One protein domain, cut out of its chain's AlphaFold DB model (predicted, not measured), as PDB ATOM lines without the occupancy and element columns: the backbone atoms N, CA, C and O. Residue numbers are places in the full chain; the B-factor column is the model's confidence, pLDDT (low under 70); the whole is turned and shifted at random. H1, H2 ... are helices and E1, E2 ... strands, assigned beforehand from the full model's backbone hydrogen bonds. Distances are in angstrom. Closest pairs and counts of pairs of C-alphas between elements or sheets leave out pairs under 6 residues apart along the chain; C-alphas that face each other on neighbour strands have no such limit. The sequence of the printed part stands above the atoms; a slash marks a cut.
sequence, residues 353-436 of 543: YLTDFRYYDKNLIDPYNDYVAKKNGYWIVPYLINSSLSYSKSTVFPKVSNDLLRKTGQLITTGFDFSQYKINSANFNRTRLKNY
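This is residues 353 to 436 of the 543 residues of an uncharacterized protein of Candidatus Roizmanbacteria bacterium CG_4_10_14_0_8_um_filter_35_28 (UniProt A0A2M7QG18). The model is a loose, open frame of long loops and short strands: the hairpin E3 and E4 lies at one side with the short helix H1 near it, strand E1 is tied by short pairings to two unnamed stretches, and helix H2 lies on another side, away from the named strands. Two long loops make much of the frame, residues 360 to 376 before E2 and residues 409 to 424 before H2, and residues 371 to 376 stick out free. The printed part has 84 residues, with four named strands and two named helices in the order E1, E2, E3, E4, H1, H2; E3 and E4 make an antiparallel sheet of two. The class is mixed, helices and strands, with 36 residues in named elements, under half. The whole is loose, with a radius of gyration of the C-alphas of 15.0 A and spans of 43 by 31 by 19 A.

The sheet is the hairpin of E3, residues 389 to 392, and E4, residues 395 to 400, which run antiparallel at 146 degrees. N 390 and O 399 are 2.9 A apart and N 399 and O 390 are 2.8 A apart, both within hydrogen-bond range. H1, residues 405 to 408, has its closest C-alpha pair with E3 at Ser 390 and Thr 408, 7.8 A apart. Its closest pair with E1, residues 353 to 359, is Leu 405 and Thr 355, whose C-alphas are 7.0 A apart. E1 pairs with no named strand, but its residues 353 to 354 pair antiparallel with residues 410 to 411, and its residues 356 to 357 with residues 385 to 386. E2, residues 377 to 380, also pairs with no named strand and is apart from E1, E3, E4 and H1. H2, residues 425 to 435, is apart from the four strands and from H1. In H2 every O i to N i+4 pair is within hydrogen-bond range; H1 is too short for such a pair, and its one O i to N i+3 pair is not within range.

E3 spans 10.2 A and E4 12.4 A from first to last C-alpha. E1 begins at C-alpha 353, (-52.207, 35.599, -2.235), and spans 17.8 A. E2 spans 9.8 A and H1 5.7 A. H2 spans 15.0 A and ends at C-alpha 435, (-46.319, 35.794, -33.378).

The two C-alphas farthest apart, those of Lys 374 and Thr 414, are 45.4 A apart. The printed part has no cut. The links E1 to E2 and H1 to H2 are long, with 17 and 16 residues. The mean pLDDT of the printed part is 81.8; residues 393 to 396, 403, 406 to 407, 413 to 416, 419 and 435 to 436 are under 70.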
ATOM      1  N   TYR A 353     -52.097  35.245  -0.826       91.50
ATOM      2  CA  TYR A 353     -52.207  35.599  -2.235       91.50
ATOM      3  C   TYR A 353     -51.200  34.817  -3.067       91.50
ATOM      4  O   TYR A 353     -50.004  34.830  -2.777       91.50
ATOM      5  N   LEU A 354     -51.681  34.195  -4.139       91.88
ATOM      6  CA  LEU A 354     -50.861  33.701  -5.233       91.88
ATOM      7  C   LEU A 354     -50.384  34.902  -6.051       91.88
ATOM      8  O   LEU A 354     -51.208  35.620  -6.621       91.88
ATOM      9  N   THR A 355     -49.075  35.140  -6.079       92.88
ATOM     10  CA  THR A 355     -48.493  36.355  -6.687       92.88
ATOM     11  C   THR A 355     -47.525  36.085  -7.826       92.88
ATOM     12  O   THR A 355     -47.320  36.948  -8.669       92.88
ATOM     13  N   ASP A 356     -46.976  34.881  -7.916       94.06
ATOM     14  CA  ASP A 356     -46.262  34.396  -9.093       94.06
ATOM     15  C   ASP A 356     -46.628  32.928  -9.260       94.06
ATOM     16  O   ASP A 356     -46.675  32.184  -8.277       94.06
ATOM     17  N   PHE A 357     -46.919  32.522 -10.489       92.31
ATOM     18  CA  PHE A 357     -47.121  31.125 -10.814       92.31
ATOM     19  C   PHE A 357     -46.696  30.838 -12.249       92.31
ATOM     20  O   PHE A 357     -47.233  31.427 -13.196       92.31
ATOM     21  N   ARG A 358     -45.720  29.941 -12.407       91.56
ATOM     22  CA  ARG A 358     -45.098  29.604 -13.695       91.56
ATOM     23  C   ARG A 358     -44.846  28.119 -13.807       91.56
ATOM     24  O   ARG A 358     -44.500  27.486 -12.815       91.56
ATOM     25  N   TYR A 359     -44.926  27.611 -15.030       90.50
ATOM     26  CA  TYR A 359     -44.577  26.234 -15.344       90.50
ATOM     27  C   TYR A 359     -43.202  26.138 -15.974       90.50
ATOM     28  O   TYR A 359     -42.811  26.967 -16.796       90.50
ATOM     29  N   TYR A 360     -42.521  25.066 -15.609       93.06
ATOM     30  CA  TYR A 360     -41.310  24.603 -16.242       93.06
ATOM     31  C   TYR A 360     -41.629  23.383 -17.082       93.06
ATOM     32  O   TYR A 360     -42.219  22.409 -16.619       93.06
ATOM     33  N   ASP A 361     -41.208  23.457 -18.331       93.12
ATOM     34  CA  ASP A 361     -41.115  22.314 -19.213       93.12
ATOM     35  C   ASP A 361     -39.758  22.417 -19.893       93.12
ATOM     36  O   ASP A 361     -39.452  23.410 -20.557       93.12
ATOM     37  N   LYS A 362     -38.934  21.391 -19.691       93.38
ATOM     38  CA  LYS A 362     -37.575  21.318 -20.226       93.38
ATOM     39  C   LYS A 362     -37.517  21.416 -21.750       93.38
ATOM     40  O   LYS A 362     -36.440  21.691 -22.260       93.38
ATOM     41  N   ASN A 363     -38.637  21.220 -22.455       94.00
ATOM     42  CA  ASN A 363     -38.749  21.335 -23.911       94.00
ATOM     43  C   ASN A 363     -39.059  22.760 -24.403       94.00
ATOM     44  O   ASN A 363     -39.202  22.978 -25.611       94.00
ATOM     45  N   LEU A 364     -39.217  23.738 -23.508       92.50
ATOM     46  CA  LEU A 364     -39.227  25.143 -23.904       92.50
ATOM     47  C   LEU A 364     -37.846  25.519 -24.448       92.50
ATOM     48  O   LEU A 364     -36.820  25.137 -23.886       92.50
ATOM     49  N   ILE A 365     -37.837  26.232 -25.570       91.81
ATOM     50  CA  ILE A 365     -36.613  26.533 -26.317       91.81
ATOM     51  C   ILE A 365     -36.131  27.939 -25.967       91.81
ATOM     52  O   ILE A 365     -36.932  28.879 -25.958       91.81
ATOM     53  N   ASP A 366     -34.828  28.066 -25.723       93.12
ATOM     54  CA  ASP A 366     -34.150  29.343 -25.535       93.12
ATOM     55  C   ASP A 366     -34.405  30.244 -26.749       93.12
ATOM     56  O   ASP A 366     -34.105  29.854 -27.884       93.12
ATOM     57  N   PRO A 367     -34.944  31.455 -26.544       89.31
ATOM     58  CA  PRO A 367     -35.180  32.374 -27.641       89.31
ATOM     59  C   PRO A 367     -33.928  32.727 -28.458       89.31
ATOM     60  O   PRO A 367     -34.072  33.112 -29.609       89.31
ATOM     61  N   TYR A 368     -32.712  32.596 -27.916       91.56
ATOM     62  CA  TYR A 368     -31.476  32.924 -28.643       91.56
ATOM     63  C   TYR A 368     -30.913  31.790 -29.504       91.56
ATOM     64  O   TYR A 368     -29.845  31.955 -30.105       91.56
ATOM     65  N   ASN A 369     -31.626  30.666 -29.603       87.75
ATOM     66  CA  ASN A 369     -31.300  29.607 -30.560       87.75
ATOM     67  C   ASN A 369     -31.635  30.025 -32.000       87.75
ATOM     68  O   ASN A 369     -30.982  29.593 -32.944       87.75
ATOM     69  N   ASP A 370     -32.650  30.871 -32.172       83.62
ATOM     70  CA  ASP A 370     -33.113  31.366 -33.472       83.62
ATOM     71  C   ASP A 370     -33.150  32.898 -33.557       83.62
ATOM     72  O   ASP A 370     -33.565  33.459 -34.572       83.62
ATOM     73  N   TYR A 371     -32.663  33.580 -32.520       85.75
ATOM     74  CA  TYR A 371     -32.616  35.030 -32.448       85.75
ATOM     75  C   TYR A 371     -31.248  35.543 -31.998       85.75
ATOM     76  O   TYR A 371     -30.558  34.934 -31.179       85.75
ATOM     77  N   VAL A 372     -30.872  36.701 -32.534       89.25
ATOM     78  CA  VAL A 372     -29.680  37.449 -32.136       89.25
ATOM     79  C   VAL A 372     -30.151  38.788 -31.600       89.25
ATOM     80  O   VAL A 372     -30.814  39.528 -32.330       89.25
ATOM     81  N   ALA A 373     -29.827  39.068 -30.339       89.00
ATOM     82  CA  ALA A 373     -30.209  40.311 -29.679       89.00
ATOM     83  C   ALA A 373     -29.666  41.529 -30.435       89.00
ATOM     84  O   ALA A 373     -28.582  41.468 -31.018       89.00
ATOM     85  N   LYS A 374     -30.428  42.624 -30.435       83.94
ATOM     86  CA  LYS A 374     -30.103  43.864 -31.164       83.94
ATOM     87  C   LYS A 374     -29.721  45.029 -30.259       83.94
ATOM     88  O   LYS A 374     -28.967  45.895 -30.672       83.94
ATOM     89  N   LYS A 375     -30.249  45.027 -29.046       83.19
ATOM     90  CA  LYS A 375     -30.157  46.022 -27.987       83.19
ATOM     91  C   LYS A 375     -30.308  45.371 -26.614       83.19
ATOM     92  O   LYS A 375     -29.477  45.538 -25.731       83.19
ATOM     93  N   ASN A 376     -31.411  44.652 -26.423       86.19
ATOM     94  CA  ASN A 376     -31.843  44.159 -25.129       86.19
ATOM     95  C   ASN A 376     -31.843  42.627 -25.062       86.19
ATOM     96  O   ASN A 376     -32.315  41.942 -25.968       86.19
ATOM     97  N   GLY A 377     -31.399  42.090 -23.928       89.38
ATOM     98  CA  GLY A 377     -31.411  40.659 -23.638       89.38
ATOM     99  C   GLY A 377     -32.565  40.269 -22.717       89.38
ATOM    100  O   GLY A 377     -32.612  40.671 -21.566       89.38
ATOM    101  N   TYR A 378     -33.490  39.441 -23.175       89.00
ATOM    102  CA  TYR A 378     -34.578  38.884 -22.373       89.00
ATOM    103  C   TYR A 378     -34.517  37.365 -22.241       89.00
ATOM    104  O   TYR A 378     -34.480  36.636 -23.230       89.00
ATOM    105  N   TRP A 379     -34.627  36.904 -21.002       91.88
ATOM    106  CA  TRP A 379     -35.044  35.562 -20.628       91.88
ATOM    107  C   TRP A 379     -36.258  35.684 -19.708       91.88
ATOM    108  O   TRP A 379     -36.136  35.946 -18.510       91.88
ATOM    109  N   ILE A 380     -37.452  35.525 -20.280       90.12
ATOM    110  CA  ILE A 380     -38.717  35.645 -19.549       90.12
ATOM    111  C   ILE A 380     -39.476  34.323 -19.646       90.12
ATOM    112  O   ILE A 380     -40.067  34.017 -20.681       90.12
ATOM    113  N   VAL A 381     -39.482  33.542 -18.562       90.38
ATOM    114  CA  VAL A 381     -40.240  32.279 -18.518       90.38
ATOM    115  C   VAL A 381     -41.741  32.590 -18.567       90.38
ATOM    116  O   VAL A 381     -42.188  33.495 -17.850       90.38
ATOM    117  N   PRO A 382     -42.541  31.846 -19.346       87.06
ATOM    118  CA  PRO A 382     -43.992  32.008 -19.377       87.06
ATOM    119  C   PRO A 382     -44.622  31.901 -17.989       87.06
ATOM    120  O   PRO A 382     -44.186  31.110 -17.154       87.06
ATOM    121  N   TYR A 383     -45.669  32.680 -17.740       87.94
ATOM    122  CA  TYR A 383     -46.345  32.716 -16.448       87.94
ATOM    123  C   TYR A 383     -47.863  32.677 -16.612       87.94
ATOM    124  O   TYR A 383     -48.407  33.212 -17.577       87.94
ATOM    125  N   LEU A 384     -48.538  32.056 -15.645       86.50
ATOM    126  CA  LEU A 384     -49.989  32.136 -15.491       86.50
ATOM    127  C   LEU A 384     -50.360  33.340 -14.621       86.50
ATOM    128  O   LEU A 384     -51.287  34.079 -14.936       86.50
ATOM    129  N   ILE A 385     -49.593  33.560 -13.551       88.12
ATOM    130  CA  ILE A 385     -49.735  34.706 -12.653       88.12
ATOM    131  C   ILE A 385     -48.369  35.361 -12.506       88.12
ATOM    132  O   ILE A 385     -47.371  34.694 -12.243       88.12
ATOM    133  N   ASN A 386     -48.330  36.677 -12.670       89.50
ATOM    134  CA  ASN A 386     -47.165  37.489 -12.360       89.50
ATOM    135  C   ASN A 386     -47.647  38.833 -11.816       89.50
ATOM    136  O   ASN A 386     -48.082  39.704 -12.570       89.50
ATOM    137  N   SER A 387     -47.589  38.993 -10.495       90.50
ATOM    138  CA  SER A 387     -48.053  40.207  -9.838       90.50
ATOM    139  C   SER A 387     -47.080  41.377  -9.950       90.50
ATOM    140  O   SER A 387     -47.418  42.470  -9.520       90.50
ATOM    141  N   SER A 388     -45.897  41.205 -10.541       89.12
ATOM    142  CA  SER A 388     -44.973  42.328 -10.770       89.12
ATOM    143  C   SER A 388     -45.261  43.132 -12.040       89.12
ATOM    144  O   SER A 388     -44.735  44.233 -12.207       89.12
ATOM    145  N   LEU A 389     -46.092  42.603 -12.942       85.81
ATOM    146  CA  LEU A 389     -46.321  43.181 -14.263       85.81
ATOM    147  C   LEU A 389     -47.733  43.752 -14.372       85.81
ATOM    148  O   LEU A 389     -48.711  43.148 -13.933       85.81
ATOM    149  N   SER A 390     -47.852  44.912 -15.012       80.50
ATOM    150  CA  SER A 390     -49.139  45.486 -15.398       80.50
ATOM    151  C   SER A 390     -49.136  45.911 -16.854       80.50
ATOM    152  O   SER A 390     -48.275  46.664 -17.295       80.50
ATOM    153  N   TYR A 391     -50.131  45.441 -17.595       76.88
ATOM    154  CA  TYR A 391     -50.297  45.757 -19.006       76.88
ATOM    155  C   TYR A 391     -51.281  46.907 -19.190       76.88
ATOM    156  O   TYR A 391     -52.243  47.058 -18.433       76.88
ATOM    157  N   SER A 392     -51.052  47.705 -20.226       70.94
ATOM    158  CA  SER A 392     -51.976  48.747 -20.663       70.94
ATOM    159  C   SER A 392     -52.235  48.605 -22.158       70.94
ATOM    160  O   SER A 392     -51.447  47.995 -22.872       70.94
ATOM    161  N   LYS A 393     -53.342  49.165 -22.654       66.94
ATOM    162  CA  LYS A 393     -53.662  49.121 -24.092       66.94
ATOM    163  C   LYS A 393     -52.700  49.953 -24.952       66.94
ATOM    164  O   LYS A 393     -52.693  49.780 -26.164       66.94
ATOM    165  N   SER A 394     -51.954  50.876 -24.345       61.56
ATOM    166  CA  SER A 394     -51.110  51.859 -25.031       61.56
ATOM    167  C   SER A 394     -49.653  51.435 -25.188       61.56
ATOM    168  O   SER A 394     -48.876  52.202 -25.736       61.56
ATOM    169  N   THR A 395     -49.259  50.272 -24.671       63.31
ATOM    170  CA  THR A 395     -47.910  49.739 -24.867       63.31
ATOM    171  C   THR A 395     -47.932  48.218 -24.819       63.31
ATOM    172  O   THR A 395     -48.697  47.614 -24.065       63.31
ATOM    173  N   VAL A 396     -47.073  47.585 -25.615       60.69
ATOM    174  CA  VAL A 396     -46.817  46.139 -25.526       60.69
ATOM    175  C   VAL A 396     -45.967  45.761 -24.313       60.69
ATOM    176  O   VAL A 396     -45.928  44.592 -23.928       60.69
ATOM    177  N   PHE A 397     -45.335  46.746 -23.672       70.56
ATOM    178  CA  PHE A 397     -44.489  46.543 -22.509       70.56
ATOM    179  C   PHE A 397     -45.292  46.586 -21.218       70.56
ATOM    180  O   PHE A 397     -46.046  47.535 -20.983       70.56
ATOM    181  N   PRO A 398     -45.110  45.605 -20.326       77.31
ATOM    182  CA  PRO A 398     -45.655  45.738 -18.997       77.31
ATOM    183  C   PRO A 398     -44.932  46.863 -18.255       77.31
ATOM    184  O   PRO A 398     -43.702  46.925 -18.228       77.31
ATOM    185  N   LYS A 399     -45.697  47.708 -17.567       82.31
ATOM    186  CA  LYS A 399     -45.145  48.487 -16.464       82.31
ATOM    187  C   LYS A 399     -44.809  47.517 -15.339       82.31
ATOM    188  O   LYS A 399     -45.690  46.792 -14.864       82.31
ATOM    189  N   VAL A 400     -43.549  47.541 -14.924       85.25
ATOM    190  CA  VAL A 400     -43.030  46.715 -13.835       85.25
ATOM    191  C   VAL A 400     -43.023  47.515 -12.552       85.25
ATOM    192  O   VAL A 400     -42.726  48.710 -12.545       85.25
ATOM    193  N   SER A 401     -43.400  46.858 -11.471       84.19
ATOM    194  CA  SER A 401     -43.303  47.421 -10.136       84.19
ATOM    195  C   SER A 401     -43.352  46.315  -9.105       84.19
ATOM    196  O   SER A 401     -43.965  45.270  -9.331       84.19
ATOM    197  N   ASN A 402     -42.775  46.603  -7.947       81.38
ATOM    198  CA  ASN A 402     -42.787  45.703  -6.816       81.38
ATOM    199  C   ASN A 402     -44.238  45.397  -6.389       81.38
ATOM    200  O   ASN A 402     -44.958  46.271  -5.909       81.38
ATOM    201  N   ASP A 403     -44.647  44.148  -6.613       69.75
ATOM    202  CA  ASP A 403     -45.804  43.488  -6.000       69.75
ATOM    203  C   ASP A 403     -47.176  44.206  -6.123       69.75
ATOM    204  O   ASP A 403     -47.755  44.705  -5.151       69.75
ATOM    205  N   LEU A 404     -47.763  44.200  -7.331       72.38
ATOM    206  CA  LEU A 404     -49.087  44.762  -7.659       72.38
ATOM    207  C   LEU A 404     -50.271  43.876  -7.232       72.38
ATOM    208  O   LEU A 404     -51.175  43.586  -8.021       72.38
ATOM    209  N   LEU A 405     -50.334  43.508  -5.953       75.12
ATOM    210  CA  LEU A 405     -51.369  42.615  -5.411       75.12
ATOM    211  C   LEU A 405     -52.803  42.934  -5.851       75.12
ATOM    212  O   LEU A 405     -53.564  42.030  -6.174       75.12
ATOM    213  N   ARG A 406     -53.182  44.220  -5.879       63.97
ATOM    214  CA  ARG A 406     -54.567  44.646  -6.147       63.97
ATOM    215  C   ARG A 406     -55.055  44.347  -7.567       63.97
ATOM    216  O   ARG A 406     -56.260  44.376  -7.783       63.97
ATOM    217  N   LYS A 407     -54.154  44.139  -8.533       64.75
ATOM    218  CA  LYS A 407     -54.519  43.998  -9.954       64.75
ATOM    219  C   LYS A 407     -54.313  42.590 -10.500       64.75
ATOM    220  O   LYS A 407     -54.983  42.223 -11.457       64.75
ATOM    221  N   THR A 408     -53.377  41.841  -9.934       71.62
ATOM    222  CA  THR A 408     -52.838  40.630 -10.571       71.62
ATOM    223  C   THR A 408     -52.593  39.484  -9.591       71.62
ATOM    224  O   THR A 408     -52.234  38.395 -10.034       71.62
ATOM    225  N   GLY A 409     -52.798  39.696  -8.287       77.12
ATOM    226  CA  GLY A 409     -52.736  38.638  -7.279       77.12
ATOM    227  C   GLY A 409     -54.074  37.913  -7.137       77.12
ATOM    228  O   GLY A 409     -55.135  38.537  -7.195       77.12
ATOM    229  N   GLN A 410     -54.035  36.602  -6.907       84.31
ATOM    230  CA  GLN A 410     -55.233  35.796  -6.657       84.31
ATOM    231  C   GLN A 410     -55.315  35.407  -5.178       84.31
ATOM    232  O   GLN A 410     -54.382  34.818  -4.636       84.31
ATOM    233  N   LEU A 411     -56.429  35.729  -4.514       84.75
ATOM    234  CA  LEU A 411     -56.690  35.291  -3.142       84.75
ATOM    235  C   LEU A 411     -56.889  33.770  -3.118       84.75
ATOM    236  O   LEU A 411     -57.757  33.258  -3.824       84.75
ATOM    237  N   ILE A 412     -56.123  33.061  -2.288       81.81
ATOM    238  CA  ILE A 412     -56.267  31.613  -2.108       81.81
ATOM    239  C   ILE A 412     -57.028  31.364  -0.803       81.81
ATOM    240  O   ILE A 412     -56.533  31.681   0.278       81.81
ATOM    241  N   THR A 413     -58.237  30.808  -0.900       68.44
ATOM    242  CA  THR A 413     -59.076  30.439   0.259       68.44
ATOM    243  C   THR A 413     -59.259  28.927   0.422       68.44
ATOM    244  O   THR A 413     -59.679  28.484   1.485       68.44
ATOM    245  N   THR A 414     -58.937  28.136  -0.608       64.75
ATOM    246  CA  THR A 414     -59.039  26.665  -0.642       64.75
ATOM    247  C   THR A 414     -57.894  26.073  -1.478       64.75
ATOM    248  O   THR A 414     -57.195  26.815  -2.171       64.75
ATOM    249  N   GLY A 415     -57.648  24.761  -1.368       63.62
ATOM    250  CA  GLY A 415     -56.500  24.091  -1.992       63.62
ATOM    251  C   GLY A 415     -56.437  24.294  -3.509       63.62
ATOM    252  O   GLY A 415     -57.340  23.882  -4.231       63.62
ATOM    253  N   PHE A 416     -55.363  24.925  -3.988       68.62
ATOM    254  CA  PHE A 416     -55.093  25.094  -5.413       68.62
ATOM    255  C   PHE A 416     -54.341  23.862  -5.920       68.62
ATOM    256  O   PHE A 416     -53.236  23.584  -5.455       68.62
ATOM    257  N   ASP A 417     -54.918  23.118  -6.864       71.38
ATOM    258  CA  ASP A 417     -54.187  22.041  -7.528       71.38
ATOM    259  C   ASP A 417     -53.327  22.631  -8.652       71.38
ATOM    260  O   ASP A 417     -53.816  22.980  -9.727       71.38
ATOM    261  N   PHE A 418     -52.029  22.774  -8.384       73.25
ATOM    262  CA  PHE A 418     -51.048  23.262  -9.351       73.25
ATOM    263  C   PHE A 418     -50.698  22.221 -10.427       73.25
ATOM    264  O   PHE A 418     -50.055  22.565 -11.413       73.25
ATOM    265  N   SER A 419     -51.092  20.953 -10.285       67.50
ATOM    266  CA  SER A 419     -50.728  19.895 -11.237       67.50
ATOM    267  C   SER A 419     -51.580  19.893 -12.514       67.50
ATOM    268  O   SER A 419     -51.148  19.369 -13.547       67.50
ATOM    269  N   GLN A 420     -52.768  20.505 -12.457       72.31
ATOM    270  CA  GLN A 420     -53.744  20.490 -13.549       72.31
ATOM    271  C   GLN A 420     -53.401  21.439 -14.703       72.31
ATOM    272  O   GLN A 420     -53.798  21.183 -15.840       72.31
ATOM    273  N   TYR A 421     -52.661  22.523 -14.449       72.44
ATOM    274  CA  TYR A 421     -52.212  23.392 -15.531       72.44
ATOM    275  C   TYR A 421     -50.845  22.909 -16.020       72.44
ATOM    276  O   TYR A 421     -49.980  22.513 -15.248       72.44
ATOM    277  N   LYS A 422     -50.668  22.850 -17.335       77.44
ATOM    278  CA  LYS A 422     -49.411  22.464 -17.979       77.44
ATOM    279  C   LYS A 422     -49.235  23.316 -19.217       77.44
ATOM    280  O   LYS A 422     -50.209  23.653 -19.892       77.44
ATOM    281  N   ILE A 423     -47.991  23.645 -19.529       80.88
ATOM    282  CA  ILE A 423     -47.669  24.301 -20.787       80.88
ATOM    283  C   ILE A 423     -47.516  23.244 -21.881       80.88
ATOM    284  O   ILE A 423     -46.795  22.265 -21.722       80.88
ATOM    285  N   ASN A 424     -48.206  23.420 -23.009       88.19
ATOM    286  CA  ASN A 424     -47.916  22.639 -24.209       88.19
ATOM    287  C   ASN A 424     -46.728  23.296 -24.919       88.19
ATOM    288  O   ASN A 424     -46.918  24.220 -25.714       88.19
ATOM    289  N   SER A 425     -45.513  22.838 -24.621       89.12
ATOM    290  CA  SER A 425     -44.282  23.452 -25.135       89.12
ATOM    291  C   SER A 425     -44.174  23.425 -26.653       89.12
ATOM    292  O   SER A 425     -43.707  24.390 -27.246       89.12
ATOM    293  N   ALA A 426     -44.674  22.379 -27.317       89.94
ATOM    294  CA  ALA A 426     -44.680  22.321 -28.777       89.94
ATOM    295  C   ALA A 426     -45.549  23.436 -29.383       89.94
ATOM    296  O   ALA A 426     -45.113  24.157 -30.285       89.94
ATOM    297  N   ASN A 427     -46.766  23.618 -28.860       87.88
ATOM    298  CA  ASN A 427     -47.648  24.702 -29.286       87.88
ATOM    299  C   ASN A 427     -47.084  26.075 -28.902       87.88
ATOM    300  O   ASN A 427     -47.151  27.017 -29.690       87.88
ATOM    301  N   PHE A 428     -46.497  26.181 -27.711       85.75
ATOM    302  CA  PHE A 428     -45.860  27.395 -27.233       85.75
ATOM    303  C   PHE A 428     -44.706  27.826 -28.145       85.75
ATOM    304  O   PHE A 428     -44.726  28.940 -28.659       85.75
ATOM    305  N   ASN A 429     -43.748  26.934 -28.415       86.50
ATOM    306  CA  ASN A 429     -42.584  27.205 -29.259       86.50
ATOM    307  C   ASN A 429     -43.012  27.593 -30.683       86.50
ATOM    308  O   ASN A 429     -42.501  28.562 -31.243       86.50
ATOM    309  N   ARG A 430     -44.018  26.904 -31.242       84.81
ATOM    310  CA  ARG A 430     -44.614  27.249 -32.544       84.81
ATOM    311  C   ARG A 430     -45.260  28.637 -32.533       84.81
ATOM    312  O   ARG A 430     -45.099  29.405 -33.477       84.81
ATOM    313  N   THR A 431     -45.996  28.963 -31.472       80.81
ATOM    314  CA  THR A 431     -46.679  30.257 -31.326       80.81
ATOM    315  C   THR A 431     -45.680  31.393 -31.131       80.81
ATOM    316  O   THR A 431     -45.857  32.451 -31.735       80.81
ATOM    317  N   ARG A 432     -44.614  31.170 -30.345       81.50
ATOM    318  CA  ARG A 432     -43.493  32.104 -30.170       81.50
ATOM    319  C   ARG A 432     -42.922  32.484 -31.530       81.50
ATOM    320  O   ARG A 432     -42.948  33.660 -31.860       81.50
ATOM    321  N   LEU A 433     -42.515  31.492 -32.327       76.75
ATOM    322  CA  LEU A 433     -41.967  31.686 -33.674       76.75
ATOM    323  C   LEU A 433     -42.905  32.460 -34.608       76.75
ATOM    324  O   LEU A 433     -42.453  33.301 -35.376       76.75
ATOM    325  N   LYS A 434     -44.214  32.186 -34.548       73.19
ATOM    326  CA  LYS A 434     -45.194  32.796 -35.457       73.19
ATOM    327  C   LYS A 434     -45.547  34.241 -35.102       73.19
ATOM    328  O   LYS A 434     -45.755  35.049 -36.000       73.19
ATOM    329  N   ASN A 435     -45.704  34.540 -33.815       66.88
ATOM    330  CA  ASN A 435     -46.319  35.794 -33.378       66.88
ATOM    331  C   ASN A 435     -45.318  36.774 -32.748       66.88
ATOM    332  O   ASN A 435     -45.667  37.932 -32.587       66.88
ATOM    333  N   TYR A 436     -44.139  36.307 -32.321       68.88
ATOM    334  CA  TYR A 436     -43.030  37.046 -31.689       68.88
ATOM    335  C   TYR A 436     -43.316  38.376 -30.935       68.88
ATOM    336  O   TYR A 436     -42.868  39.440 -31.367       68.88
TER     337      TYR A 436